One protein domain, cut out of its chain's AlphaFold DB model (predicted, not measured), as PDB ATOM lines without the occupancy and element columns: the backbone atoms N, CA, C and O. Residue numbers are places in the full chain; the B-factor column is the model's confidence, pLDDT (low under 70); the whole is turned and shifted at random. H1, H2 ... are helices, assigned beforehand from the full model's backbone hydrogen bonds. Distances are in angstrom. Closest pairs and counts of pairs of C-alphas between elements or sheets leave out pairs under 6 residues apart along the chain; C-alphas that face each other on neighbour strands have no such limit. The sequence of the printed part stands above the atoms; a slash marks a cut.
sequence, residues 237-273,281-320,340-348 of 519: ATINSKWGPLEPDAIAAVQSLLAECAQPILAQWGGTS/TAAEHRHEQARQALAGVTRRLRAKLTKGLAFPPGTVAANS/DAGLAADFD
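Overview. This is residues 237 to 273, 281 to 320 and 340 to 348 of the 519 residues of an uncharacterized protein of Sporothrix insectorum RCEF 264 (UniProt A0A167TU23). The longest helix, H4, runs side by side with two shorter helices, H2 and H3, set end to end. Two small helices, H1 and H5, sit beyond one end of these and touch no helix. The 86 printed residues hold five named helices, H1 to H5 in chain order, and no named strand: all helix. The whole is loose, radius of gyration of the C-alphas 17.0 A, spanning 54 by 26 by 15 A.

Arrangement. With residues 283 to 294 alone, H4, residues 281 to 305, touches H3, residues 262 to 271, opposite ways at a shallow tilt of 9 degrees; closest are C-alphas of Trp 269 and His 287, 5.9 A. With residues 298 to 305 alone, it touches H2, residues 248 to 260, opposite ways at 21 degrees, also shallow; closest are C-alphas of Ile 251 and Leu 305, 7.1 A. H2 and H3 meet only through their link. H1, residues 237 to 242, and H5, residues 315 to 320, are apart. In the five helices, every O i to N i+4 pair is within hydrogen-bond range.

Along the chain. H4 measures 35.5 A, from C-alpha 281 at (-20.792, 33.540, -27.041) to C-alpha 305 at (-53.847, 33.474, -13.987); H2 measures 18.5 A, H3 14.2 A, H5 8.7 A and H1 8.5 A.

Size, cuts and confidence. Cuts leave 11.6 A between C-alphas 273 and 281, and 14.0 A between 320 and 340. No link printed whole is long. Residues 270 to 273, 308, 315 to 320 and 340 to 343 have pLDDT under 70.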
ATOM      1  N   ALA A 237     -73.697  36.728 -13.986       83.25
ATOM      2  CA  ALA A 237     -74.115  36.088 -12.741       83.25
ATOM      3  C   ALA A 237     -73.725  34.597 -12.656       83.25
ATOM      4  O   ALA A 237     -73.397  34.119 -11.573       83.25
ATOM      5  N   THR A 238     -73.720  33.852 -13.769       81.31
ATOM      6  CA  THR A 238     -73.250  32.451 -13.801       81.31
ATOM      7  C   THR A 238     -71.731  32.367 -13.677       81.31
ATOM      8  O   THR A 238     -71.240  31.475 -12.992       81.31
ATOM      9  N   ILE A 239     -70.998  33.298 -14.296       80.88
ATOM     10  CA  ILE A 239     -69.541  33.420 -14.142       80.88
ATOM     11  C   ILE A 239     -69.224  33.696 -12.665       80.88
ATOM     12  O   ILE A 239     -68.651  32.846 -11.994       80.88
ATOM     13  N   ASN A 240     -69.733  34.795 -12.109       79.38
ATOM     14  CA  ASN A 240     -69.427  35.237 -10.743       79.38
ATOM     15  C   ASN A 240     -69.901  34.278  -9.626       79.38
ATOM     16  O   ASN A 240     -69.503  34.460  -8.480       79.38
ATOM     17  N   SER A 241     -70.757  33.290  -9.922       80.50
ATOM     18  CA  SER A 241     -71.255  32.307  -8.938       80.50
ATOM     19  C   SER A 241     -70.739  30.878  -9.123       80.50
ATOM     20  O   SER A 241     -70.935  30.055  -8.230       80.50
ATOM     21  N   LYS A 242     -70.119  30.547 -10.266       79.06
ATOM     22  CA  LYS A 242     -69.661  29.174 -10.574       79.06
ATOM     23  C   LYS A 242     -68.242  29.093 -11.120       79.06
ATOM     24  O   LYS A 242     -67.746  27.982 -11.277       79.06
ATOM     25  N   TRP A 243     -67.633  30.216 -11.490       85.56
ATOM     26  CA  TRP A 243     -66.272  30.274 -12.009       85.56
ATOM     27  C   TRP A 243     -65.372  30.864 -10.920       85.56
ATOM     28  O   TRP A 243     -65.618  31.971 -10.442       85.56
ATOM     29  N   GLY A 244     -64.364  30.104 -10.498       81.38
ATOM     30  CA  GLY A 244     -63.425  30.496  -9.443       81.38
ATOM     31  C   GLY A 244     -62.113  31.050 -10.007       81.38
ATOM     32  O   GLY A 244     -61.870  30.939 -11.210       81.38
ATOM     33  N   PRO A 245     -61.231  31.630  -9.175       82.88
ATOM     34  CA  PRO A 245     -59.828  31.790  -9.554       82.88
ATOM     35  C   PRO A 245     -59.201  30.414  -9.832       82.88
ATOM     36  O   PRO A 245     -59.635  29.408  -9.272       82.88
ATOM     37  N   LEU A 246     -58.173  30.359 -10.683       80.94
ATOM     38  CA  LEU A 246     -57.478  29.102 -10.967       80.94
ATOM     39  C   LEU A 246     -56.732  28.598  -9.716       80.94
ATOM     40  O   LEU A 246     -56.094  29.376  -9.005       80.94
ATOM     41  N   GLU A 247     -56.819  27.292  -9.461       83.44
ATOM     42  CA  GLU A 247     -56.179  26.610  -8.330       83.44
ATOM     43  C   GLU A 247     -54.646  26.812  -8.346       83.44
ATOM     44  O   GLU A 247     -54.050  26.765  -9.427       83.44
ATOM     45  N   PRO A 248     -53.970  27.034  -7.197       82.75
ATOM     46  CA  PRO A 248     -52.513  27.221  -7.160       82.75
ATOM     47  C   PRO A 248     -51.741  26.037  -7.759       82.75
ATOM     48  O   PRO A 248     -50.708  26.249  -8.396       82.75
ATOM     49  N   ASP A 249     -52.276  24.826  -7.623       83.38
ATOM     50  CA  ASP A 249     -51.659  23.591  -8.108       83.38
ATOM     51  C   ASP A 249     -51.840  23.459  -9.632       83.38
ATOM     52  O   ASP A 249     -50.882  23.180 -10.349       83.38
ATOM     53  N   ALA A 250     -53.013  23.824 -10.167       83.31
ATOM     54  CA  ALA A 250     -53.220  23.987 -11.609       83.31
ATOM     55  C   ALA A 250     -52.329  25.102 -12.200       83.31
ATOM     56  O   ALA A 250     -51.772  24.961 -13.288       83.31
ATOM     57  N   ILE A 251     -52.126  26.203 -11.465       86.94
ATOM     58  CA  ILE A 251     -51.175  27.265 -11.825       86.94
ATOM     59  C   ILE A 251     -49.733  26.731 -11.843       86.94
ATOM     60  O   ILE A 251     -48.937  27.198 -12.661       86.94
ATOM     61  N   ALA A 252     -49.378  25.768 -10.987       87.06
ATOM     62  CA  ALA A 252     -48.076  25.102 -11.001       87.06
ATOM     63  C   ALA A 252     -47.932  24.127 -12.186       87.06
ATOM     64  O   ALA A 252     -46.929  24.208 -12.891       87.06
ATOM     65  N   ALA A 253     -48.944  23.304 -12.483       85.81
ATOM     66  CA  ALA A 253     -48.960  22.407 -13.647       85.81
ATOM     67  C   ALA A 253     -48.845  23.170 -14.982       85.81
ATOM     68  O   ALA A 253     -48.065  22.810 -15.858       85.81
ATOM     69  N   VAL A 254     -49.527  24.315 -15.118       87.38
ATOM     70  CA  VAL A 254     -49.362  25.208 -16.282       87.38
ATOM     71  C   VAL A 254     -47.946  25.807 -16.360       87.38
ATOM     72  O   VAL A 254     -47.484  26.157 -17.444       87.38
ATOM     73  N   GLN A 255     -47.218  25.917 -15.245       89.19
ATOM     74  CA  GLN A 255     -45.817  26.356 -15.252       89.19
ATOM     75  C   GLN A 255     -44.828  25.228 -15.567       89.19
ATOM     76  O   GLN A 255     -43.821  25.530 -16.207       89.19
ATOM     77  N   SER A 256     -45.099  23.970 -15.194       89.12
ATOM     78  CA  SER A 256     -44.276  22.838 -15.645       89.12
ATOM     79  C   SER A 256     -44.438  22.629 -17.152       89.12
ATOM     80  O   SER A 256     -43.432  22.670 -17.852       89.12
ATOM     81  N   LEU A 257     -45.676  22.648 -17.676       88.25
ATOM     82  CA  LEU A 257     -45.989  22.681 -19.117       88.25
ATOM     83  C   LEU A 257     -45.108  23.696 -19.858       88.25
ATOM     84  O   LEU A 257     -44.389  23.372 -20.802       88.25
ATOM     85  N   LEU A 258     -45.142  24.956 -19.417       89.00
ATOM     86  CA  LEU A 258     -44.418  26.042 -20.076       89.00
ATOM     87  C   LEU A 258     -42.892  25.930 -19.918       89.00
ATOM     88  O   LEU A 258     -42.172  26.484 -20.746       89.00
ATOM     89  N   ALA A 259     -42.393  25.221 -18.903       88.69
ATOM     90  CA  ALA A 259     -40.973  24.910 -18.744       88.69
ATOM     91  C   ALA A 259     -40.533  23.716 -19.611       88.69
ATOM     92  O   ALA A 259     -39.439  23.750 -20.173       88.69
ATOM     93  N   GLU A 260     -41.382  22.701 -19.764       88.88
ATOM     94  CA  GLU A 260     -41.185  21.523 -20.614       88.88
ATOM     95  C   GLU A 260     -41.204  21.923 -22.098       88.88
ATOM     96  O   GLU A 260     -40.237  21.679 -22.819       88.88
ATOM     97  N   CYS A 261     -42.227  22.664 -22.542       88.25
ATOM     98  CA  CYS A 261     -42.304  23.210 -23.903       88.25
ATOM     99  C   CYS A 261     -41.218  24.256 -24.217       88.25
ATOM    100  O   CYS A 261     -40.940  24.500 -25.392       88.25
ATOM    101  N   ALA A 262     -40.575  24.859 -23.212       88.00
ATOM    102  CA  ALA A 262     -39.423  25.735 -23.429       88.00
ATOM    103  C   ALA A 262     -38.135  24.961 -23.768       88.00
ATOM    104  O   ALA A 262     -37.314  25.482 -24.526       88.00
ATOM    105  N   GLN A 263     -37.955  23.729 -23.269       85.56
ATOM    106  CA  GLN A 263     -36.736  22.940 -23.506       85.56
ATOM    107  C   GLN A 263     -36.402  22.737 -24.996       85.56
ATOM    108  O   GLN A 263     -35.275  23.058 -25.375       85.56
ATOM    109  N   PRO A 264     -37.317  22.274 -25.880       87.12
ATOM    110  CA  PRO A 264     -36.980  22.068 -27.291       87.12
ATOM    111  C   PRO A 264     -36.666  23.378 -28.026       87.12
ATOM    112  O   PRO A 264     -35.808  23.384 -28.903       87.12
ATOM    113  N   ILE A 265     -37.303  24.494 -27.650       83.19
ATOM    114  CA  ILE A 265     -37.037  25.815 -28.245       83.19
ATOM    115  C   ILE A 265     -35.612  26.262 -27.890       83.19
ATOM    116  O   ILE A 265     -34.843  26.655 -28.765       83.19
ATOM    117  N   LEU A 266     -35.233  26.141 -26.616       84.81
ATOM    118  CA  LEU A 266     -33.888  26.468 -26.141       84.81
ATOM    119  C   LEU A 266     -32.825  25.537 -26.754       84.81
ATOM    120  O   LEU A 266     -31.814  26.016 -27.266       84.81
ATOM    121  N   ALA A 267     -33.090  24.229 -26.816       83.56
ATOM    122  CA  ALA A 267     -32.202  23.249 -27.442       83.56
ATOM    123  C   ALA A 267     -31.966  23.530 -28.939       83.56
ATOM    124  O   ALA A 267     -30.827  23.460 -29.404       83.56
ATOM    125  N   GLN A 268     -33.002  23.922 -29.691       81.12
ATOM    126  CA  GLN A 268     -32.862  24.340 -31.091       81.12
ATOM    127  C   GLN A 268     -31.958  25.573 -31.244       81.12
ATOM    128  O   GLN A 268     -31.191  25.653 -32.203       81.12
ATOM    129  N   TRP A 269     -32.019  26.522 -30.305       72.00
ATOM    130  CA  TRP A 269     -31.253  27.773 -30.372       72.00
ATOM    131  C   TRP A 269     -29.812  27.621 -29.852       72.00
ATOM    132  O   TRP A 269     -28.961  28.435 -30.203       72.00
ATOM    133  N   GLY A 270     -29.523  26.579 -29.062       64.62
ATOM    134  CA  GLY A 270     -28.167  26.226 -28.622       64.62
ATOM    135  C   GLY A 270     -27.433  25.214 -29.516       64.62
ATOM    136  O   GLY A 270     -26.220  25.308 -29.668       64.62
ATOM    137  N   GLY A 271     -28.140  24.243 -30.109       58.31
ATOM    138  CA  GLY A 271     -27.512  23.100 -30.793       58.31
ATOM    139  C   GLY A 271     -27.273  23.253 -32.302       58.31
ATOM    140  O   GLY A 271     -26.409  22.578 -32.858       58.31
ATOM    141  N   THR A 272     -28.010  24.126 -32.994       55.47
ATOM    142  CA  THR A 272     -28.043  24.143 -34.474       55.47
ATOM    143  C   THR A 272     -26.816  24.764 -35.156       55.47
ATOM    144  O   THR A 272     -26.679  24.648 -36.372       55.47
ATOM    145  N   SER A 273     -25.886  25.372 -34.410       52.22
ATOM    146  CA  SER A 273     -24.661  25.991 -34.949       52.22
ATOM    147  C   SER A 273     -23.381  25.161 -34.763       52.22
ATOM    148  O   SER A 273     -22.290  25.676 -35.008       52.22
ATOM    149  N   THR A 281     -20.292  32.445 -27.894       73.81
ATOM    150  CA  THR A 281     -20.792  33.540 -27.041       73.81
ATOM    151  C   THR A 281     -22.023  34.247 -27.616       73.81
ATOM    152  O   THR A 281     -22.884  34.706 -26.868       73.81
ATOM    153  N   ALA A 282     -22.161  34.317 -28.944       75.56
ATOM    154  CA  ALA A 282     -23.330  34.901 -29.599       75.56
ATOM    155  C   ALA A 282     -24.522  33.928 -29.634       75.56
ATOM    156  O   ALA A 282     -25.668  34.365 -29.520       75.56
ATOM    157  N   ALA A 283     -24.273  32.621 -29.755       76.69
ATOM    158  CA  ALA A 283     -25.293  31.589 -29.578       76.69
ATOM    159  C   ALA A 283     -25.786  31.550 -28.121       76.69
ATOM    160  O   ALA A 283     -26.989  31.579 -27.877       76.69
ATOM    161  N   GLU A 284     -24.869  31.608 -27.154       82.81
ATOM    162  CA  GLU A 284     -25.164  31.683 -25.721       82.81
ATOM    163  C   GLU A 284     -25.951  32.952 -25.359       82.81
ATOM    164  O   GLU A 284     -26.990  32.858 -24.710       82.81
ATOM    165  N   HIS A 285     -25.562  34.127 -25.869       84.62
ATOM    166  CA  HIS A 285     -26.328  35.363 -25.671       84.62
ATOM    167  C   HIS A 285     -27.742  35.276 -26.272       84.62
ATOM    168  O   HIS A 285     -28.697  35.767 -25.671       84.62
ATOM    169  N   ARG A 286     -27.925  34.641 -27.440       82.94
ATOM    170  CA  ARG A 286     -29.265  34.401 -28.018       82.94
ATOM    171  C   ARG A 286     -30.080  33.430 -27.166       82.94
ATOM    172  O   ARG A 286     -31.264  33.667 -26.943       82.94
ATOM    173  N   HIS A 287     -29.455  32.368 -26.664       85.06
ATOM    174  CA  HIS A 287     -30.077  31.378 -25.788       85.06
ATOM    175  C   HIS A 287     -30.494  31.992 -24.438       85.06
ATOM    176  O   HIS A 287     -31.559  31.677 -23.902       85.06
ATOM    177  N   GLU A 288     -29.691  32.896 -23.882       89.00
ATOM    178  CA  GLU A 288     -30.002  33.593 -22.635       89.00
ATOM    179  C   GLU A 288     -31.064  34.686 -22.843       89.00
ATOM    180  O   GLU A 288     -32.034  34.760 -22.088       89.00
ATOM    181  N   GLN A 289     -31.000  35.437 -23.946       89.69
ATOM    182  CA  GLN A 289     -32.080  36.339 -24.367       89.69
ATOM    183  C   GLN A 289     -33.413  35.585 -24.562       89.69
ATOM    184  O   GLN A 289     -34.470  36.093 -24.181       89.69
ATOM    185  N   ALA A 290     -33.377  34.356 -25.091       90.38
ATOM    186  CA  ALA A 290     -34.545  33.485 -25.220       90.38
ATOM    187  C   ALA A 290     -35.107  33.063 -23.856       90.38
ATOM    188  O   ALA A 290     -36.304  33.225 -23.612       90.38
ATOM    189  N   ARG A 291     -34.252  32.585 -22.936       90.44
ATOM    190  CA  ARG A 291     -34.640  32.270 -21.548       90.44
ATOM    191  C   ARG A 291     -35.303  33.465 -20.870       90.44
ATOM    192  O   ARG A 291     -36.356  33.302 -20.258       90.44
ATOM    193  N   GLN A 292     -34.737  34.662 -21.008       92.44
ATOM    194  CA  GLN A 292     -35.269  35.883 -20.399       92.44
ATOM    195  C   GLN A 292     -36.605  36.311 -21.017       92.44
ATOM    196  O   GLN A 292     -37.528  36.673 -20.284       92.44
ATOM    197  N   ALA A 293     -36.761  36.206 -22.340       91.75
ATOM    198  CA  ALA A 293     -38.032  36.462 -23.016       91.75
ATOM    199  C   ALA A 293     -39.127  35.476 -22.565       91.75
ATOM    200  O   ALA A 293     -40.220  35.900 -22.176       91.75
ATOM    201  N   LEU A 294     -38.819  34.175 -22.533       90.75
ATOM    202  CA  LEU A 294     -39.726  33.123 -22.068       90.75
ATOM    203  C   LEU A 294     -40.087  33.308 -20.585       90.75
ATOM    204  O   LEU A 294     -41.267  33.283 -20.239       90.75
ATOM    205  N   ALA A 295     -39.115  33.602 -19.717       90.12
ATOM    206  CA  ALA A 295     -39.347  33.922 -18.307       90.12
ATOM    207  C   ALA A 295     -40.201  35.192 -18.118       90.12
ATOM    208  O   ALA A 295     -41.012  35.274 -17.192       90.12
ATOM    209  N   GLY A 296     -40.067  36.181 -19.005       93.06
ATOM    210  CA  GLY A 296     -40.942  37.351 -19.057       93.06
ATOM    211  C   GLY A 296     -42.390  36.984 -19.397       93.06
ATOM    212  O   GLY A 296     -43.319  37.481 -18.756       93.06
ATOM    213  N   VAL A 297     -42.596  36.079 -20.359       90.69
ATOM    214  CA  VAL A 297     -43.924  35.573 -20.744       90.69
ATOM    215  C   VAL A 297     -44.543  34.727 -19.629       90.69
ATOM    216  O   VAL A 297     -45.672  35.012 -19.231       90.69
ATOM    217  N   THR A 298     -43.827  33.758 -19.049       90.94
ATOM    218  CA  THR A 298     -44.368  32.906 -17.969       90.94
ATOM    219  C   THR A 298     -44.718  33.711 -16.718       90.94
ATOM    220  O   THR A 298     -45.785  33.501 -16.139       90.94
ATOM    221  N   ARG A 299     -43.910  34.717 -16.340       89.88
ATOM    222  CA  ARG A 299     -44.244  35.658 -15.251       89.88
ATOM    223  C   ARG A 299     -45.503  36.476 -15.555       89.88
ATOM    224  O   ARG A 299     -46.356  36.613 -14.678       89.88
ATOM    225  N   ARG A 300     -45.659  36.988 -16.784       89.06
ATOM    226  CA  ARG A 300     -46.871  37.715 -17.218       89.06
ATOM    227  C   ARG A 300     -48.110  36.814 -17.199       89.06
ATOM    228  O   ARG A 300     -49.149  37.245 -16.705       89.06
ATOM    229  N   LEU A 301     -47.993  35.569 -17.665       87.81
ATOM    230  CA  LEU A 301     -49.068  34.575 -17.615       87.81
ATOM    231  C   LEU A 301     -49.448  34.246 -16.166       87.81
ATOM    232  O   LEU A 301     -50.609  34.426 -15.806       87.81
ATOM    233  N   ARG A 302     -48.490  33.901 -15.293       88.88
ATOM    234  CA  ARG A 302     -48.741  33.659 -13.858       88.88
ATOM    235  C   ARG A 302     -49.451  34.846 -13.195       88.88
ATOM    236  O   ARG A 302     -50.400  34.644 -12.441       88.88
ATOM    237  N   ALA A 303     -49.053  36.081 -13.507       87.44
ATOM    238  CA  ALA A 303     -49.690  37.291 -12.979       87.44
ATOM    239  C   ALA A 303     -51.132  37.512 -13.485       87.44
ATOM    240  O   ALA A 303     -51.930  38.135 -12.787       87.44
ATOM    241  N   LYS A 304     -51.491  37.000 -14.671       86.44
ATOM    242  CA  LYS A 304     -52.870  37.018 -15.189       86.44
ATOM    243  C   LYS A 304     -53.713  35.871 -14.625       86.44
ATOM    244  O   LYS A 304     -54.831  36.132 -14.188       86.44
ATOM    245  N   LEU A 305     -53.170  34.654 -14.551       84.25
ATOM    246  CA  LEU A 305     -53.847  33.474 -13.987       84.25
ATOM    247  C   LEU A 305     -54.193  33.647 -12.497       84.25
ATOM    248  O   LEU A 305     -55.263  33.239 -12.068       84.25
ATOM    249  N   THR A 306     -53.321  34.305 -11.724       81.19
ATOM    250  CA  THR A 306     -53.522  34.543 -10.278       81.19
ATOM    251  C   THR A 306     -54.457  35.708  -9.929       81.19
ATOM    252  O   THR A 306     -54.856  35.814  -8.772       81.19
ATOM    253  N   LYS A 307     -54.774  36.616 -10.868       78.56
ATOM    254  CA  LYS A 307     -55.491  37.875 -10.553       78.56
ATOM    255  C   LYS A 307     -56.625  38.275 -11.497       78.56
ATOM    256  O   LYS A 307     -57.423  39.124 -11.120       78.56
ATOM    257  N   GLY A 308     -56.646  37.785 -12.738       67.62
ATOM    258  CA  GLY A 308     -57.378  38.456 -13.821       67.62
ATOM    259  C   GLY A 308     -58.587  37.726 -14.395       67.62
ATOM    260  O   GLY A 308     -59.366  38.362 -15.100       67.62
ATOM    261  N   LEU A 309     -58.729  36.418 -14.168       77.69
ATOM    262  CA  LEU A 309     -59.703  35.582 -14.873       77.69
ATOM    263  C   LEU A 309     -60.335  34.559 -13.927       77.69
ATOM    264  O   LEU A 309     -59.626  33.822 -13.243       77.69
ATOM    265  N   ALA A 310     -61.665  34.504 -13.933       80.75
ATOM    266  CA  ALA A 310     -62.420  33.399 -13.360       80.75
ATOM    267  C   ALA A 310     -62.505  32.262 -14.393       80.75
ATOM    268  O   ALA A 310     -62.803  32.513 -15.562       80.75
ATOM    269  N   PHE A 311     -62.247  31.028 -13.971       80.62
ATOM    270  CA  PHE A 311     -62.220  29.838 -14.818       80.62
ATOM    271  C   PHE A 311     -63.461  28.962 -14.597       80.62
ATOM    272  O   PHE A 311     -63.935  28.851 -13.464       80.62
ATOM    273  N   PRO A 312     -63.996  28.316 -15.651       81.25
ATOM    274  CA  PRO A 312     -65.063  27.333 -15.499       81.25
ATOM    275  C   PRO A 312     -64.610  26.150 -14.623       81.25
ATOM    276  O   PRO A 312     -63.429  25.806 -14.631       81.25
ATOM    277  N   PRO A 313     -65.532  25.496 -13.891       74.75
ATOM    278  CA  PRO A 313     -65.197  24.362 -13.031       74.75
ATOM    279  C   PRO A 313     -64.699  23.163 -13.852       74.75
ATOM    280  O   PRO A 313     -65.221  22.899 -14.938       74.75
ATOM    281  N   GLY A 314     -63.726  22.430 -13.300       70.00
ATOM    282  CA  GLY A 314     -62.952  21.412 -14.018       70.00
ATOM    283  C   GLY A 314     -63.785  20.281 -14.632       70.00
ATOM    284  O   GLY A 314     -64.768  19.797 -14.051       70.00
ATOM    285  N   THR A 315     -63.390  19.839 -15.825       68.25
ATOM    286  CA  THR A 315     -64.190  18.941 -16.669       68.25
ATOM    287  C   THR A 315     -64.223  17.515 -16.124       68.25
ATOM    288  O   THR A 315     -65.262  16.846 -16.187       68.25
ATOM    289  N   VAL A 316     -63.132  17.081 -15.480       63.28
ATOM    290  CA  VAL A 316     -63.015  15.775 -14.811       63.28
ATOM    291  C   VAL A 316     -64.138  15.555 -13.793       63.28
ATOM    292  O   VAL A 316     -64.822  14.526 -13.805       63.28
ATOM    293  N   ALA A 317     -64.354  16.544 -12.920       56.34
ATOM    294  CA  ALA A 317     -65.340  16.479 -11.846       56.34
ATOM    295  C   ALA A 317     -66.778  16.484 -12.394       56.34
ATOM    296  O   ALA A 317     -67.641  15.746 -11.902       56.34
ATOM    297  N   ALA A 318     -67.029  17.263 -13.452       55.72
ATOM    298  CA  ALA A 318     -68.330  17.341 -14.110       55.72
ATOM    299  C   ALA A 318     -68.755  16.001 -14.741       55.72
ATOM    300  O   ALA A 318     -69.904  15.582 -14.571       55.72
ATOM    301  N   ASN A 319     -67.835  15.300 -15.412       54.44
ATOM    302  CA  ASN A 319     -68.123  14.007 -16.037       54.44
ATOM    303  C   ASN A 319     -68.290  12.882 -15.001       54.44
ATOM    304  O   ASN A 319     -69.265  12.132 -15.075       54.44
ATOM    305  N   SER A 320     -67.425  12.816 -13.982       54.28
ATOM    306  CA  SER A 320     -67.541  11.841 -12.881       54.28
ATOM    307  C   SER A 320     -68.900  11.925 -12.164       54.28
ATOM    308  O   SER A 320     -69.576  10.916 -11.943       54.28
ATOM    309  N   ASP A 340     -63.014  22.794  -7.386       51.75
ATOM    310  CA  ASP A 340     -61.686  23.399  -7.535       51.75
ATOM    311  C   ASP A 340     -60.648  22.350  -7.962       51.75
ATOM    312  O   ASP A 340     -60.149  22.413  -9.082       51.75
ATOM    313  N   ALA A 341     -60.484  21.285  -7.164       55.94
ATOM    314  CA  ALA A 341     -59.571  20.154  -7.409       55.94
ATOM    315  C   ALA A 341     -59.884  19.309  -8.669       55.94
ATOM    316  O   ALA A 341     -59.286  18.259  -8.903       55.94
ATOM    317  N   GLY A 342     -60.864  19.729  -9.475       64.19
ATOM    318  CA  GLY A 342     -61.078  19.204 -10.819       64.19
ATOM    319  C   GLY A 342     -60.167  19.845 -11.868       64.19
ATOM    320  O   GLY A 342     -59.937  19.205 -12.888       64.19
ATOM    321  N   LEU A 343     -59.671  21.072 -11.640       68.38
ATOM    322  CA  LEU A 343     -58.909  21.829 -12.637       68.38
ATOM    323  C   LEU A 343     -57.453  21.372 -12.731       68.38
ATOM    324  O   LEU A 343     -56.979  21.210 -13.849       68.38
ATOM    325  N   ALA A 344     -56.748  21.115 -11.620       71.94
ATOM    326  CA  ALA A 344     -55.389  20.560 -11.696       71.94
ATOM    327  C   ALA A 344     -55.359  19.262 -12.525       71.94
ATOM    328  O   ALA A 344     -54.556  19.133 -13.443       71.94
ATOM    329  N   ALA A 345     -56.339  18.378 -12.306       72.56
ATOM    330  CA  ALA A 345     -56.482  17.114 -13.027       72.56
ATOM    331  C   ALA A 345     -56.935  17.239 -14.506       72.56
ATOM    332  O   ALA A 345     -56.987  16.225 -15.209       72.56
ATOM    333  N   ASP A 346     -57.291  18.438 -14.990       76.88
ATOM    334  CA  ASP A 346     -57.449  18.729 -16.428       76.88
ATOM    335  C   ASP A 346     -56.087  19.076 -17.093       76.88
ATOM    336  O   ASP A 346     -55.994  19.040 -18.320       76.88
ATOM    337  N   PHE A 347     -55.032  19.389 -16.319       76.81
ATOM    338  CA  PHE A 347     -53.699  19.799 -16.808       76.81
ATOM    339  C   PHE A 347     -52.603  18.716 -16.693       76.81
ATOM    340  O   PHE A 347     -51.445  18.997 -16.984       76.81
ATOM    341  N   ASP A 348     -52.931  17.481 -16.309       82.06
ATOM    342  CA  ASP A 348     -51.957  16.384 -16.184       82.06
ATOM    343  C   ASP A 348     -51.442  15.886 -17.560       82.06
ATOM    344  O   ASP A 348     -52.156  15.176 -18.283       82.06
TER     345      ASP A 348